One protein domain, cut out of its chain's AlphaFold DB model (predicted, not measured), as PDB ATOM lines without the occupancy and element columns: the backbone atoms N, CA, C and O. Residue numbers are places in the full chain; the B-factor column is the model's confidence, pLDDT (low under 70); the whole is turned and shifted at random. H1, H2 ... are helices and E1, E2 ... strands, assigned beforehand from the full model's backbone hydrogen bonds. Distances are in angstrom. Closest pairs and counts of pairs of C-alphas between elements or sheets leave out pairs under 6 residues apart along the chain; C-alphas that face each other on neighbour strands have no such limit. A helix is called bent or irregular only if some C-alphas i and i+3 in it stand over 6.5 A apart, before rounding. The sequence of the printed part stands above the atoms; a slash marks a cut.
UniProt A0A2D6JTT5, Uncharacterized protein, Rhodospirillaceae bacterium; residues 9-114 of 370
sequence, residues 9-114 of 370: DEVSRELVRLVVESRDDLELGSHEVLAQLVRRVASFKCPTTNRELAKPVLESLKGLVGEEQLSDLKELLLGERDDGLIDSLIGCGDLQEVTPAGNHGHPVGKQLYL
ATOM      1  N   ASP A   9     130.145 128.239 215.772       86.06
ATOM      2  CA  ASP A   9     130.837 127.168 216.502       86.06
ATOM      3  C   ASP A   9     130.027 125.869 216.573       86.06
ATOM      4  O   ASP A   9     130.584 124.769 216.555       86.06
ATOM      5  N   GLU A  10     128.700 125.963 216.685       87.88
ATOM      6  CA  GLU A  10     127.818 124.790 216.643       87.88
ATOM      7  C   GLU A  10     127.808 124.164 215.250       87.88
ATOM      8  O   GLU A  10     127.970 122.950 215.128       87.88
ATOM      9  N   VAL A  11     127.687 124.991 214.205       88.75
ATOM     10  CA  VAL A  11     127.721 124.521 212.813       88.75
ATOM     11  C   VAL A  11     129.093 123.941 212.467       88.75
ATOM     12  O   VAL A  11     129.167 122.904 211.814       88.75
ATOM     13  N   SER A  12     130.182 124.549 212.945       88.19
ATOM     14  CA  SER A  12     131.544 124.048 212.728       88.19
ATOM     15  C   SER A  12     131.742 122.664 213.343       88.19
ATOM     16  O   SER A  12     132.222 121.762 212.664       88.19
ATOM     17  N   ARG A  13     131.311 122.454 214.594       86.81
ATOM     18  CA  ARG A  13     131.396 121.138 215.257       86.81
ATOM     19  C   ARG A  13     130.541 120.076 214.567       86.81
ATOM     20  O   ARG A  13     130.968 118.933 214.429       86.81
ATOM     21  N   GLU A  14     129.347 120.441 214.114       88.25
ATOM     22  CA  GLU A  14     128.477 119.537 213.356       88.25
ATOM     23  C   GLU A  14     129.085 119.166 211.997       88.25
ATOM     24  O   GLU A  14     129.062 117.997 211.613       88.25
ATOM     25  N   LEU A  15     129.695 120.132 211.303       88.88
ATOM     26  CA  LEU A  15     130.396 119.895 210.044       88.88
ATOM     27  C   LEU A  15     131.605 118.972 210.232       88.88
ATOM     28  O   LEU A  15     131.770 118.046 209.445       88.88
ATOM     29  N   VAL A  16     132.416 119.178 211.276       89.56
ATOM     30  CA  VAL A  16     133.549 118.291 211.597       89.56
ATOM     31  C   VAL A  16     133.065 116.850 211.768       89.56
ATOM     32  O   VAL A  16     133.570 115.963 211.083       89.56
ATOM     33  N   ARG A  17     132.024 116.629 212.581       85.56
ATOM     34  CA  ARG A  17     131.433 115.298 212.814       85.56
ATOM     35  C   ARG A  17     130.868 114.652 211.555       85.56
ATOM     36  O   ARG A  17     130.936 113.436 211.405       85.56
ATOM     37  N   LEU A  18     130.280 115.453 210.668       85.62
ATOM     38  CA  LEU A  18     129.720 114.976 209.404       85.62
ATOM     39  C   LEU A  18     130.813 114.516 208.430       85.62
ATOM     40  O   LEU A  18     130.584 113.634 207.604       85.62
ATOM     41  N   VAL A  19     131.970 115.171 208.474       87.12
ATOM     42  CA  VAL A  19     133.035 115.032 207.478       87.12
ATOM     43  C   VAL A  19     134.086 114.008 207.912       87.12
ATOM     44  O   VAL A  19     134.589 113.260 207.073       87.12
ATOM     45  N   VAL A  20     134.397 113.957 209.206       86.31
ATOM     46  CA  VAL A  20     135.262 112.955 209.835       86.31
ATOM     47  C   VAL A  20     134.442 112.272 210.926       86.31
ATOM     48  O   VAL A  20     134.372 112.747 212.061       86.31
ATOM     49  N   GLU A  21     133.774 111.174 210.568       77.75
ATOM     50  CA  GLU A  21     132.939 110.434 211.517       77.75
ATOM     51  C   GLU A  21     133.782 109.985 212.724       77.75
ATOM     52  O   GLU A  21     134.958 109.648 212.585       77.75
ATOM     53  N   SER A  22     133.182 109.991 213.920       68.12
ATOM     54  CA  SER A  22     133.782 109.544 215.195       68.12
ATOM     55  C   SER A  22     134.949 110.370 215.779       68.12
ATOM     56  O   SER A  22     135.587 109.921 216.732       68.12
ATOM     57  N   ARG A  23     135.204 111.598 215.295       74.69
ATOM     58  CA  ARG A  23     136.225 112.512 215.859       74.69
ATOM     59  C   ARG A  23     135.630 113.854 216.296       74.69
ATOM     60  O   ARG A  23     135.266 114.684 215.468       74.69
ATOM     61  N   ASP A  24     135.582 114.072 217.609       72.00
ATOM     62  CA  ASP A  24     135.085 115.309 218.240       72.00
ATOM     63  C   ASP A  24     136.208 116.278 218.650       72.00
ATOM     64  O   ASP A  24     135.944 117.411 219.048       72.00
ATOM     65  N   ASP A  25     137.456 115.824 218.574       82.88
ATOM     66  CA  ASP A  25     138.670 116.536 218.977       82.88
ATOM     67  C   ASP A  25     139.292 117.376 217.851       82.88
ATOM     68  O   ASP A  25     140.271 118.083 218.081       82.88
ATOM     69  N   LEU A  26     138.748 117.294 216.635       85.38
ATOM     70  CA  LEU A  26     139.286 117.979 215.465       85.38
ATOM     71  C   LEU A  26     138.687 119.374 215.288       85.38
ATOM     72  O   LEU A  26     137.487 119.600 215.433       85.38
ATOM     73  N   GLU A  27     139.536 120.310 214.879       88.12
ATOM     74  CA  GLU A  27     139.113 121.647 214.476       88.12
ATOM     75  C   GLU A  27     138.788 121.694 212.979       88.12
ATOM     76  O   GLU A  27     139.339 120.938 212.174       88.12
ATOM     77  N   LEU A  28     137.929 122.633 212.577       86.94
ATOM     78  CA  LEU A  28     137.498 122.807 211.185       86.94
ATOM     79  C   LEU A  28     138.668 123.045 210.210       86.94
ATOM     80  O   LEU A  28     138.604 122.632 209.055       86.94
ATOM     81  N   GLY A  29     139.736 123.696 210.682       86.75
ATOM     82  CA  GLY A  29     140.954 123.959 209.910       86.75
ATOM     83  C   GLY A  29     141.999 122.840 209.946       86.75
ATOM     84  O   GLY A  29     143.079 123.008 209.382       86.75
ATOM     85  N   SER A  30     141.713 121.714 210.607       88.69
ATOM     86  CA  SER A  30     142.623 120.565 210.641       88.69
ATOM     87  C   SER A  30     142.799 119.938 209.254       88.69
ATOM     88  O   SER A  30     141.933 120.031 208.377       88.69
ATOM     89  N   HIS A  31     143.933 119.268 209.046       89.12
ATOM     90  CA  HIS A  31     144.236 118.627 207.764       89.12
ATOM     91  C   HIS A  31     143.250 117.504 207.452       89.12
ATOM     92  O   HIS A  31     142.857 117.341 206.302       89.12
ATOM     93  N   GLU A  32     142.818 116.776 208.476       91.31
ATOM     94  CA  GLU A  32     141.864 115.678 208.412       91.31
ATOM     95  C   GLU A  32     140.528 116.154 207.844       91.31
ATOM     96  O   GLU A  32     140.020 115.589 206.869       91.31
ATOM     97  N   VAL A  33     139.987 117.232 208.419       93.00
ATOM     98  CA  VAL A  33     138.693 117.796 208.023       93.00
ATOM     99  C   VAL A  33     138.782 118.398 206.626       93.00
ATOM    100  O   VAL A  33     137.960 118.083 205.762       93.00
ATOM    101  N   LEU A  34     139.809 119.205 206.352       94.62
ATOM    102  CA  LEU A  34     139.989 119.817 205.035       94.62
ATOM    103  C   LEU A  34     140.230 118.773 203.941       94.62
ATOM    104  O   LEU A  34     139.674 118.897 202.851       94.62
ATOM    105  N   ALA A  35     140.995 117.716 204.223       94.81
ATOM    106  CA  ALA A  35     141.230 116.630 203.278       94.81
ATOM    107  C   ALA A  35     139.915 115.939 202.910       94.81
ATOM    108  O   ALA A  35     139.658 115.677 201.733       94.81
ATOM    109  N   GLN A  36     139.047 115.684 203.890       94.50
ATOM    110  CA  GLN A  36     137.735 115.097 203.640       94.50
ATOM    111  C   GLN A  36     136.779 116.039 202.900       94.50
ATOM    112  O   GLN A  36     136.087 115.594 201.981       94.50
ATOM    113  N   LEU A  37     136.787 117.341 203.202       95.88
ATOM    114  CA  LEU A  37     136.038 118.335 202.422       95.88
ATOM    115  C   LEU A  37     136.496 118.355 200.959       95.88
ATOM    116  O   LEU A  37     135.663 118.309 200.050       95.88
ATOM    117  N   VAL A  38     137.810 118.354 200.713       97.00
ATOM    118  CA  VAL A  38     138.365 118.303 199.355       97.00
ATOM    119  C   VAL A  38     137.963 117.009 198.650       97.00
ATOM    120  O   VAL A  38     137.489 117.073 197.517       97.00
ATOM    121  N   ARG A  39     138.074 115.843 199.305       97.00
ATOM    122  CA  ARG A  39     137.624 114.556 198.739       97.00
ATOM    123  C   ARG A  39     136.149 114.588 198.362       97.00
ATOM    124  O   ARG A  39     135.770 114.133 197.280       97.00
ATOM    125  N   ARG A  40     135.313 115.157 199.237       95.38
ATOM    126  CA  ARG A  40     133.875 115.296 199.009       95.38
ATOM    127  C   ARG A  40     133.601 116.162 197.787       95.38
ATOM    128  O   ARG A  40     132.860 115.728 196.910       95.38
ATOM    129  N   VAL A  41     134.215 117.339 197.686       97.12
ATOM    130  CA  VAL A  41     134.051 118.226 196.522       97.12
ATOM    131  C   VAL A  41     134.584 117.566 195.249       97.12
ATOM    132  O   VAL A  41     133.896 117.580 194.226       97.12
ATOM    133  N   ALA A  42     135.757 116.932 195.310       97.62
ATOM    134  CA  ALA A  42     136.372 116.242 194.179       97.62
ATOM    135  C   ALA A  42     135.429 115.193 193.585       97.62
ATOM    136  O   ALA A  42     135.258 115.162 192.367       97.62
ATOM    137  N   SER A  43     134.744 114.411 194.433       97.25
ATOM    138  CA  SER A  43     133.811 113.360 194.002       97.25
ATOM    139  C   SER A  43     132.698 113.841 193.057       97.25
ATOM    140  O   SER A  43     132.166 113.036 192.294       97.25
ATOM    141  N   PHE A  44     132.371 115.139 193.073       96.75
ATOM    142  CA  PHE A  44     131.381 115.765 192.188       96.75
ATOM    143  C   PHE A  44     131.990 116.669 191.109       96.75
ATOM    144  O   PHE A  44     131.311 116.986 190.133       96.75
ATOM    145  N   LYS A  45     133.219 117.161 191.305       95.88
ATOM    146  CA  LYS A  45     133.819 118.213 190.468       95.88
ATOM    147  C   LYS A  45     134.896 117.722 189.514       95.88
ATOM    148  O   LYS A  45     135.142 118.405 188.528       95.88
ATOM    149  N   CYS A  46     135.545 116.593 189.785       94.88
ATOM    150  CA  CYS A  46     136.547 116.062 188.867       94.88
ATOM    151  C   CYS A  46     135.907 115.640 187.521       94.88
ATOM    152  O   CYS A  46     134.842 115.019 187.537       94.88
ATOM    153  N   PRO A  47     136.555 115.916 186.369       94.12
ATOM    154  CA  PRO A  47     137.872 116.544 186.231       94.12
ATOM    155  C   PRO A  47     137.873 118.071 186.436       94.12
ATOM    156  O   PRO A  47     136.986 118.768 185.955       94.12
ATOM    157  N   THR A  48     138.888 118.603 187.131       92.69
ATOM    158  CA  THR A  48     138.984 120.042 187.481       92.69
ATOM    159  C   THR A  48     140.438 120.510 187.677       92.69
ATOM    160  O   THR A  48     141.360 119.743 187.438       92.69
ATOM    161  N   THR A  49     140.682 121.752 188.095       89.69
ATOM    162  CA  THR A  49     142.013 122.279 188.468       89.69
ATOM    163  C   THR A  49     142.127 122.483 189.985       89.69
ATOM    164  O   THR A  49     141.107 122.585 190.663       89.69
ATOM    165  N   ASN A  50     143.341 122.617 190.545       89.62
ATOM    166  CA  ASN A  50     143.532 122.839 191.995       89.62
ATOM    167  C   ASN A  50     142.695 124.024 192.519       89.62
ATOM    168  O   ASN A  50     142.030 123.921 193.548       89.62
ATOM    169  N   ARG A  51     142.682 125.147 191.785       89.75
ATOM    170  CA  ARG A  51     141.942 126.363 192.172       89.75
ATOM    171  C   ARG A  51     140.430 126.171 192.124       89.75
ATOM    172  O   ARG A  51     139.722 126.625 193.020       89.75
ATOM    173  N   GLU A  52     139.935 125.511 191.083       92.56
ATOM    174  CA  GLU A  52     138.508 125.216 190.944       92.56
ATOM    175  C   GLU A  52     138.028 124.175 191.960       92.56
ATOM    176  O   GLU A  52     136.878 124.248 192.389       92.56
ATOM    177  N   LEU A  53     138.908 123.264 192.391       95.00
ATOM    178  CA  LEU A  53     138.634 122.304 193.457       95.00
ATOM    179  C   LEU A  53     138.603 122.967 194.843       95.00
ATOM    180  O   LEU A  53     137.709 122.682 195.636       95.00
ATOM    181  N   ALA A  54     139.545 123.872 195.130       95.19
ATOM    182  CA  ALA A  54     139.622 124.571 196.416       95.19
ATOM    183  C   ALA A  54     138.475 125.574 196.619       95.19
ATOM    184  O   ALA A  54     138.002 125.759 197.741       95.19
ATOM    185  N   LYS A  55     138.002 126.220 195.546       95.75
ATOM    186  CA  LYS A  55     136.994 127.285 195.633       95.75
ATOM    187  C   LYS A  55     135.701 126.847 196.353       95.75
ATOM    188  O   LYS A  55     135.334 127.523 197.306       95.75
ATOM    189  N   PRO A  56     135.010 125.747 195.986       96.31
ATOM    190  CA  PRO A  56     133.805 125.308 196.695       96.31
ATOM    191  C   PRO A  56     134.031 124.974 198.174       96.31
ATOM    192  O   PRO A  56     133.121 125.167 198.978       96.31
ATOM    193  N   VAL A  57     135.226 124.486 198.530       95.62
ATOM    194  CA  VAL A  57     135.605 124.238 199.929       95.62
ATOM    195  C   VAL A  57     135.646 125.567 200.682       95.62
ATOM    196  O   VAL A  57     134.914 125.732 201.648       95.62
ATOM    197  N   LEU A  58     136.410 126.547 200.190       95.56
ATOM    198  CA  LEU A  58     136.538 127.866 200.823       95.56
ATOM    199  C   LEU A  58     135.201 128.615 200.910       95.56
ATOM    200  O   LEU A  58     134.876 129.173 201.955       95.56
ATOM    201  N   GLU A  59     134.389 128.585 199.850       94.62
ATOM    202  CA  GLU A  59     133.063 129.223 199.850       94.62
ATOM    203  C   GLU A  59     132.125 128.611 200.900       94.62
ATOM    204  O   GLU A  59     131.327 129.326 201.500       94.62
ATOM    205  N   SER A  60     132.254 127.309 201.174       91.50
ATOM    206  CA  SER A  60     131.466 126.630 202.212       91.50
ATOM    207  C   SER A  60     131.908 127.005 203.634       91.50
ATOM    208  O   SER A  60     131.132 126.840 204.572       91.50
ATOM    209  N   LEU A  61     133.128 127.532 203.801       92.56
ATOM    210  CA  LEU A  61     133.695 127.929 205.096       92.56
ATOM    211  C   LEU A  61     133.601 129.440 205.368       92.56
ATOM    212  O   LEU A  61     133.682 129.844 206.522       92.56
ATOM    213  N   LYS A  62     133.367 130.278 204.347       90.38
ATOM    214  CA  LYS A  62     133.377 131.756 204.422       90.38
ATOM    215  C   LYS A  62     132.443 132.377 205.482       90.38
ATOM    216  O   LYS A  62     132.649 133.516 205.879       90.38
ATOM    217  N   GLY A  63     131.418 131.654 205.937       86.94
ATOM    218  CA  GLY A  63     130.519 132.087 207.019       86.94
ATOM    219  C   GLY A  63     130.807 131.471 208.394       86.94
ATOM    220  O   GLY A  63     130.152 131.835 209.367       86.94
ATOM    221  N   LEU A  64     131.742 130.522 208.467       89.25
ATOM    222  CA  LEU A  64     132.119 129.799 209.685       89.25
ATOM    223  C   LEU A  64     133.446 130.293 210.264       89.25
ATOM    224  O   LEU A  64     133.669 130.164 211.462       89.25
ATOM    225  N   VAL A  65     134.306 130.862 209.419       90.00
ATOM    226  CA  VAL A  65     135.627 131.372 209.797       90.00
ATOM    227  C   VAL A  65     135.769 132.852 209.441       90.00
ATOM    228  O   VAL A  65     135.091 133.352 208.544       90.00
ATOM    229  N   GLY A  66     136.661 133.559 210.135       88.44
ATOM    230  CA  GLY A  66     137.013 134.939 209.789       88.44
ATOM    231  C   GLY A  66     137.825 135.036 208.489       88.44
ATOM    232  O   GLY A  66     138.409 134.055 208.037       88.44
ATOM    233  N   GLU A  67     137.913 136.236 207.906       89.44
ATOM    234  CA  GLU A  67     138.641 136.486 206.644       89.44
ATOM    235  C   GLU A  67     140.142 136.134 206.723       89.44
ATOM    236  O   GLU A  67     140.697 135.586 205.773       89.44
ATOM    237  N   GLU A  68     140.799 136.398 207.861       89.38
ATOM    238  CA  GLU A  68     142.210 136.033 208.079       89.38
ATOM    239  C   GLU A  68     142.395 134.509 208.045       89.38
ATOM    240  O   GLU A  68     143.176 133.991 207.249       89.38
ATOM    241  N   GLN A  69     141.575 133.782 208.807       89.75
ATOM    242  CA  GLN A  69     141.586 132.321 208.819       89.75
ATOM    243  C   GLN A  69     141.236 131.739 207.442       89.75
ATOM    244  O   GLN A  69     141.824 130.748 207.024       89.75
ATOM    245  N   LEU A  70     140.317 132.354 206.691       91.56
ATOM    246  CA  LEU A  70     139.994 131.923 205.329       91.56
ATOM    247  C   LEU A  70     141.198 132.054 204.382       91.56
ATOM    248  O   LEU A  70     141.402 131.194 203.522       91.56
ATOM    249  N   SER A  71     142.006 133.106 204.548       90.44
ATOM    250  CA  SER A  71     143.264 133.275 203.815       90.44
ATOM    251  C   SER A  71     144.276 132.184 204.174       90.44
ATOM    252  O   SER A  71     144.883 131.604 203.272       90.44
ATOM    253  N   ASP A  72     144.410 131.849 205.459       89.44
ATOM    254  CA  ASP A  72     145.294 130.771 205.916       89.44
ATOM    255  C   ASP A  72     144.857 129.406 205.368       89.44
ATOM    256  O   ASP A  72     145.678 128.635 204.871       89.44
ATOM    257  N   LEU A  73     143.550 129.124 205.366       91.50
ATOM    258  CA  LEU A  73     142.989 127.908 204.771       91.50
ATOM    259  C   LEU A  73     143.244 127.838 203.264       91.50
ATOM    260  O   LEU A  73     143.512 126.763 202.727       91.50
ATOM    261  N   LYS A  74     143.170 128.973 202.562       92.06
ATOM    262  CA  LYS A  74     143.475 129.037 201.132       92.06
ATOM    263  C   LYS A  74     144.940 128.692 200.869       92.06
ATOM    264  O   LYS A  74     145.204 127.894 199.968       92.06
ATOM    265  N   GLU A  75     145.865 129.260 201.641       88.31
ATOM    266  CA  GLU A  75     147.290 128.930 201.531       88.31
ATOM    267  C   GLU A  75     147.540 127.461 201.880       88.31
ATOM    268  O   GLU A  75     148.278 126.781 201.174       88.31
ATOM    269  N   LEU A  76     146.857 126.925 202.891       87.50
ATOM    270  CA  LEU A  76     146.985 125.523 203.265       87.50
ATOM    271  C   LEU A  76     146.488 124.563 202.171       87.50
ATOM    272  O   LEU A  76     147.108 123.532 201.910       87.50
ATOM    273  N   LEU A  77     145.377 124.891 201.508       91.12
ATOM    274  CA  LEU A  77     144.818 124.069 200.433       91.12
ATOM    275  C   LEU A  77     145.678 124.091 199.166       91.12
ATOM    276  O   LEU A  77     145.843 123.047 198.528       91.12
ATOM    277  N   LEU A  78     146.167 125.274 198.783       87.69
ATOM    278  CA  LEU A  78     146.775 125.515 197.472       87.69
ATOM    279  C   LEU A  78     148.301 125.589 197.477       87.69
ATOM    280  O   LEU A  78     148.871 125.342 196.420       87.69
ATOM    281  N   GLY A  79     148.925 125.975 198.591       76.31
ATOM    282  CA  GLY A  79     150.360 126.232 198.696       76.31
ATOM    283  C   GLY A  79     150.861 127.176 197.602       76.31
ATOM    284  O   GLY A  79     151.543 126.740 196.684       76.31
ATOM    285  N   GLU A  80     150.557 128.481 197.631       59.72
ATOM    286  CA  GLU A  80     150.830 129.355 196.469       59.72
ATOM    287  C   GLU A  80     152.325 129.426 196.061       59.72
ATOM    288  O   GLU A  80     152.636 129.852 194.944       59.72
ATOM    289  N   ARG A  81     153.257 128.973 196.919       51.84
ATOM    290  CA  ARG A  81     154.703 128.863 196.628       51.84
ATOM    291  C   ARG A  81     155.287 127.438 196.655       51.84
ATOM    292  O   ARG A  81     156.366 127.240 196.082       51.84
ATOM    293  N   ASP A  82     154.610 126.486 197.298       64.81
ATOM    294  CA  ASP A  82     155.097 125.141 197.664       64.81
ATOM    295  C   ASP A  82     153.964 124.087 197.507       64.81
ATOM    296  O   ASP A  82     152.923 124.396 196.945       64.81
ATOM    297  N   ASP A  83     154.136 122.840 197.963       74.81
ATOM    298  CA  ASP A  83     153.069 121.819 197.893       74.81
ATOM    299  C   ASP A  83     151.983 122.093 198.967       74.81
ATOM    300  O   ASP A  83     152.298 122.214 200.154       74.81
ATOM    301  N   GLY A  84     150.709 122.183 198.560       86.00
ATOM    302  CA  GLY A  84     149.551 122.342 199.453       86.00
ATOM    303  C   GLY A  84     148.876 121.017 199.844       86.00
ATOM    304  O   GLY A  84     149.305 119.922 199.464       86.00
ATOM    305  N   LEU A  85     147.757 121.084 200.574       90.38
ATOM    306  CA  LEU A  85     146.982 119.890 200.942       90.38
ATOM    307  C   LEU A  85     146.457 119.137 199.710       90.38
ATOM    308  O   LEU A  85     146.443 117.907 199.702       90.38
ATOM    309  N   ILE A  86     146.063 119.848 198.646       93.00
ATOM    310  CA  ILE A  86     145.660 119.205 197.385       93.00
ATOM    311  C   ILE A  86     146.833 118.414 196.792       93.00
ATOM    312  O   ILE A  86     146.632 117.286 196.344       93.00
ATOM    313  N   ASP A  87     148.058 118.939 196.851       87.81
ATOM    314  CA  ASP A  87     149.251 118.217 196.398       87.81
ATOM    315  C   ASP A  87     149.543 116.988 197.253       87.81
ATOM    316  O   ASP A  87     149.944 115.960 196.706       87.81
ATOM    317  N   SER A  88     149.257 117.051 198.557       88.44
ATOM    318  CA  SER A  88     149.324 115.891 199.454       88.44
ATOM    319  C   SER A  88     148.281 114.829 199.094       88.44
ATOM    320  O   SER A  88     148.595 113.645 199.102       88.44
ATOM    321  N   LEU A  89     147.068 115.214 198.677       93.25
ATOM    322  CA  LEU A  89     146.043 114.271 198.200       93.25
ATOM    323  C   LEU A  89     146.382 113.648 196.838       93.25
ATOM    324  O   LEU A  89     146.089 112.474 196.595       93.25
ATOM    325  N   ILE A  90     147.044 114.392 195.950       90.06
ATOM    326  CA  ILE A  90     147.658 113.811 194.744       90.06
ATOM    327  C   ILE A  90     148.811 112.878 195.152       90.06
ATOM    328  O   ILE A  90     149.033 111.815 194.564       90.06
ATOM    329  N   GLY A  91     149.543 113.286 196.188       84.88
ATOM    330  CA  GLY A  91     150.612 112.554 196.840       84.88
ATOM    331  C   GLY A  91     150.152 111.185 197.303       84.88
ATOM    332  O   GLY A  91     150.614 110.203 196.744       84.88
ATOM    333  N   CYS A  92     149.202 111.078 198.222       87.75
ATOM    334  CA  CYS A  92     148.737 109.788 198.734       87.75
ATOM    335  C   CYS A  92     147.995 108.940 197.680       87.75
ATOM    336  O   CYS A  92     147.968 107.716 197.786       87.75
ATOM    337  N   GLY A  93     147.485 109.560 196.608       90.81
ATOM    338  CA  GLY A  93     146.813 108.877 195.498       90.81
ATOM    339  C   GLY A  93     145.289 108.976 195.532       90.81
ATOM    340  O   GLY A  93     144.616 108.246 194.808       90.81
ATOM    341  N   ASP A  94     144.737 109.888 196.331       95.19
ATOM    342  CA  ASP A  94     143.313 110.228 196.310       95.19
ATOM    343  C   ASP A  94     142.918 111.015 195.061       95.19
ATOM    344  O   ASP A  94     141.797 110.893 194.566       95.19
ATOM    345  N   LEU A  95     143.852 111.805 194.537       95.19
ATOM    346  CA  LEU A  95     143.716 112.550 193.293       95.19
ATOM    347  C   LEU A  95     144.814 112.140 192.313       95.19
ATOM    348  O   LEU A  95     145.912 111.742 192.700       95.19
ATOM    349  N   GLN A  96     144.531 112.281 191.024       90.81
ATOM    350  CA  GLN A  96     145.498 112.052 189.962       90.81
ATOM    351  C   GLN A  96     145.637 113.297 189.096       90.81
ATOM    352  O   GLN A  96     144.672 113.772 188.503       90.81
ATOM    353  N   GLU A  97     146.860 113.804 188.991       87.44
ATOM    354  CA  GLU A  97     147.192 114.890 188.076       87.44
ATOM    355  C   GLU A  97     147.481 114.317 186.682       87.44
ATOM    356  O   GLU A  97     148.339 113.450 186.518       87.44
ATOM    357  N   VAL A  98     146.759 114.802 185.675       83.75
ATOM    358  CA  VAL A  98     146.918 114.433 184.268       83.75
ATOM    359  C   VAL A  98     147.169 115.706 183.475       83.75
ATOM    360  O   VAL A  98     146.409 116.669 183.564       83.75
ATOM    361  N   THR A  99     148.234 115.715 182.677       73.88
ATOM    362  CA  THR A  99     148.463 116.770 181.682       73.88
ATOM    363  C   THR A  99     147.909 116.270 180.350       73.88
ATOM    364  O   THR A  99     148.484 115.332 179.794       73.88
ATOM    365  N   PRO A 100     146.788 116.815 179.842       64.12
ATOM    366  CA  PRO A 100     146.233 116.358 178.576       64.12
ATOM    367  C   PRO A 100     147.229 116.604 177.439       64.12
ATOM    368  O   PRO A 100     147.907 117.636 177.411       64.12
ATOM    369  N   ALA A 101     147.298 115.683 176.477       56.03
ATOM    370  CA  ALA A 101     148.011 115.939 175.233       56.03
ATOM    371  C   ALA A 101     147.340 117.132 174.532       56.03
ATOM    372  O   ALA A 101     146.164 117.071 174.176       56.03
ATOM    373  N   GLY A 102     148.056 118.250 174.399       51.91
ATOM    374  CA  GLY A 102     147.523 119.432 173.729       51.91
ATOM    375  C   GLY A 102     147.320 119.159 172.238       51.91
ATOM    376  O   GLY A 102     148.234 118.681 171.569       51.91
ATOM    377  N   ASN A 103     146.153 119.514 171.698       40.34
ATOM    378  CA  ASN A 103     146.011 119.690 170.255       40.34
ATOM    379  C   ASN A 103     146.607 121.054 169.873       40.34
ATOM    380  O   ASN A 103     146.285 122.069 170.484       40.34
ATOM    381  N   HIS A 104     147.461 121.075 168.847       40.34
ATOM    382  CA  HIS A 104     147.940 122.291 168.174       40.34
ATOM    383  C   HIS A 104     148.606 123.354 169.073       40.34
ATOM    384  O   HIS A 104     148.142 124.486 169.176       40.34
ATOM    385  N   GLY A 105     149.751 123.020 169.677       42.88
ATOM    386  CA  GLY A 105     150.712 124.022 170.165       42.88
ATOM    387  C   GLY A 105     150.354 124.750 171.466       42.88
ATOM    388  O   GLY A 105     151.188 125.500 171.973       42.88
ATOM    389  N   HIS A 106     149.184 124.493 172.055       38.75
ATOM    390  CA  HIS A 106     148.806 125.009 173.370       38.75
ATOM    391  C   HIS A 106     148.614 123.853 174.364       38.75
ATOM    392  O   HIS A 106     147.690 123.053 174.200       38.75
ATOM    393  N   PRO A 107     149.473 123.718 175.393       49.53
ATOM    394  CA  PRO A 107     149.246 122.736 176.442       49.53
ATOM    395  C   PRO A 107     147.981 123.109 177.222       49.53
ATOM    396  O   PRO A 107     147.883 124.211 177.763       49.53
ATOM    397  N   VAL A 108     147.015 122.191 177.280       57.19
ATOM    398  CA  VAL A 108     145.881 122.298 178.206       57.19
ATOM    399  C   VAL A 108     146.456 122.226 179.622       57.19
ATOM    400  O   VAL A 108     147.328 121.399 179.895       57.19
ATOM    401  N   GLY A 109     146.026 123.129 180.508       64.81
ATOM    402  CA  GLY A 109     146.475 123.141 181.900       64.81
ATOM    403  C   GLY A 109     146.270 121.781 182.576       64.81
ATOM    404  O   GLY A 109     145.400 121.005 182.178       64.81
ATOM    405  N   LYS A 110     147.084 121.487 183.594       76.06
ATOM    406  CA  LYS A 110     146.984 120.232 184.344       76.06
ATOM    407  C   LYS A 110     145.577 120.058 184.922       76.06
ATOM    408  O   LYS A 110     145.026 120.996 185.500       76.06
ATOM    409  N   GLN A 111     145.018 118.864 184.771       88.50
ATOM    410  CA  GLN A 111     143.708 118.496 185.291       88.50
ATOM    411  C   GLN A 111     143.837 117.445 186.390       88.50
ATOM    412  O   GLN A 111     144.671 116.547 186.322       88.50
ATOM    413  N   LEU A 112     142.974 117.552 187.389       92.62
ATOM    414  CA  LEU A 112     142.814 116.612 188.483       92.62
ATOM    415  C   LEU A 112     141.663 115.661 188.189       92.62
ATOM    416  O   LEU A 112     140.534 116.100 187.975       92.62
ATOM    417  N   TYR A 113     141.947 114.371 188.265       95.25
ATOM    418  CA  TYR A 113     140.993 113.271 188.219       95.25
ATOM    419  C   TYR A 113     140.921 112.591 189.589       95.25
ATOM    420  O   TYR A 113     141.802 112.770 190.432       95.25
ATOM    421  N   LEU A 114     139.873 111.797 189.810       97.38
ATOM    422  CA  LEU A 114     139.777 110.964 191.007       97.38
ATOM    423  C   LEU A 114     140.816 109.843 190.944       97.38
ATOM    424  O   LEU A 114     140.932 109.158 189.926       97.38
TER     425      LEU A 114
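AT A GLANCE: This is residues 9 to 114 of the 370 residues of an uncharacterized protein of Rhodospirillaceae bacterium (UniProt A0A2D6JTT5). Helix H2 forms the core of a small helical body: H1 meets it near Val 19, the last residue of H1, and makes one end of the long axis, the helical hairpin H3 and H4 packs on it through H3, and H5 packs on it at nearly a right angle. Beside H2 and H5 sits a short two-stranded hairpin, E1 and E2, whose loop of residues 99 to 110 reaches far out at the end opposite to H1. The printed part has 106 residues, with five named helices followed by two named strands, and the two strands make an antiparallel sheet of order E1 - E2. The class is mostly helix. The whole is compact, with a radius of gyration of the C-alphas of 14.9 A, but elongated, spanning 52 by 28 by 22 A.

IN THESE COORDINATES: H1, residues 9 to 19, begins at C-alpha 9 (130.837, 127.168, 216.502) and is 15.3 A long. H2, residues 31 to 45, is the longest helix at 20.2 A. H3, residues 50 to 61, measures 17.2 A and is only just irregular, with C-alphas 53 and 56 6.54 A apart. H4, residues 67 to 78, measures 16.5 A, and H5, residues 85 to 92, starts at C-alpha 85 (146.982, 119.890, 200.942). E1 is residues 95 to 98; E2, residues 111 to 114, ends at C-alpha 114 (139.777, 110.964, 191.007).

HOW THE PARTS SIT: H2 is the hub, touching three helices. With its residues 33 to 37 alone it touches H1 at a steep tilt of 65 degrees, the same way; the closest C-alphas are those of Val 19 and Gln 36, 6.1 A. It touches H3 at a steep tilt of 66 degrees, opposite ways, closest at Leu 37 and Val 57, 6.4 A between C-alphas. It touches H5 about perpendicular, at 84 degrees, with the C-alphas of Ala 35 and Leu 85 closest at 7.0 A. H3 and H4 form a helical hairpin at a shallow tilt of 31 degrees, with the C-alphas of Ala 54 and Leu 77 closest at 6.6 A. H4 and H5 touch only at the corner, at Leu 77 and Leu 85, whose C-alphas are 4.7 A apart. H1 is apart from H3, H4 and H5. E1 and E2 form a hairpin of antiparallel strands, with N 96 and O 113 at 2.8 A and N 111 and O 98 at 2.9 A. The closest C-alphas of H5 and E1 are those of Ile 90 and Gln 96, 5.5 A. In H1, H4 and H5 every O i to N i+4 pair is within hydrogen-bond range; in H2 it is 10 of 11 and in H3 6 of 8.

THE WHOLE: The two C-alphas farthest apart, those of Glu 10 and His 104, are 52.5 A apart. The printed part has no cut. The links from H1 to H2 and from E1 to E2 are long. The mean pLDDT of the printed part is 85.0, and residue 22, residues 80 to 82 and residues 100 to 109 are under 70.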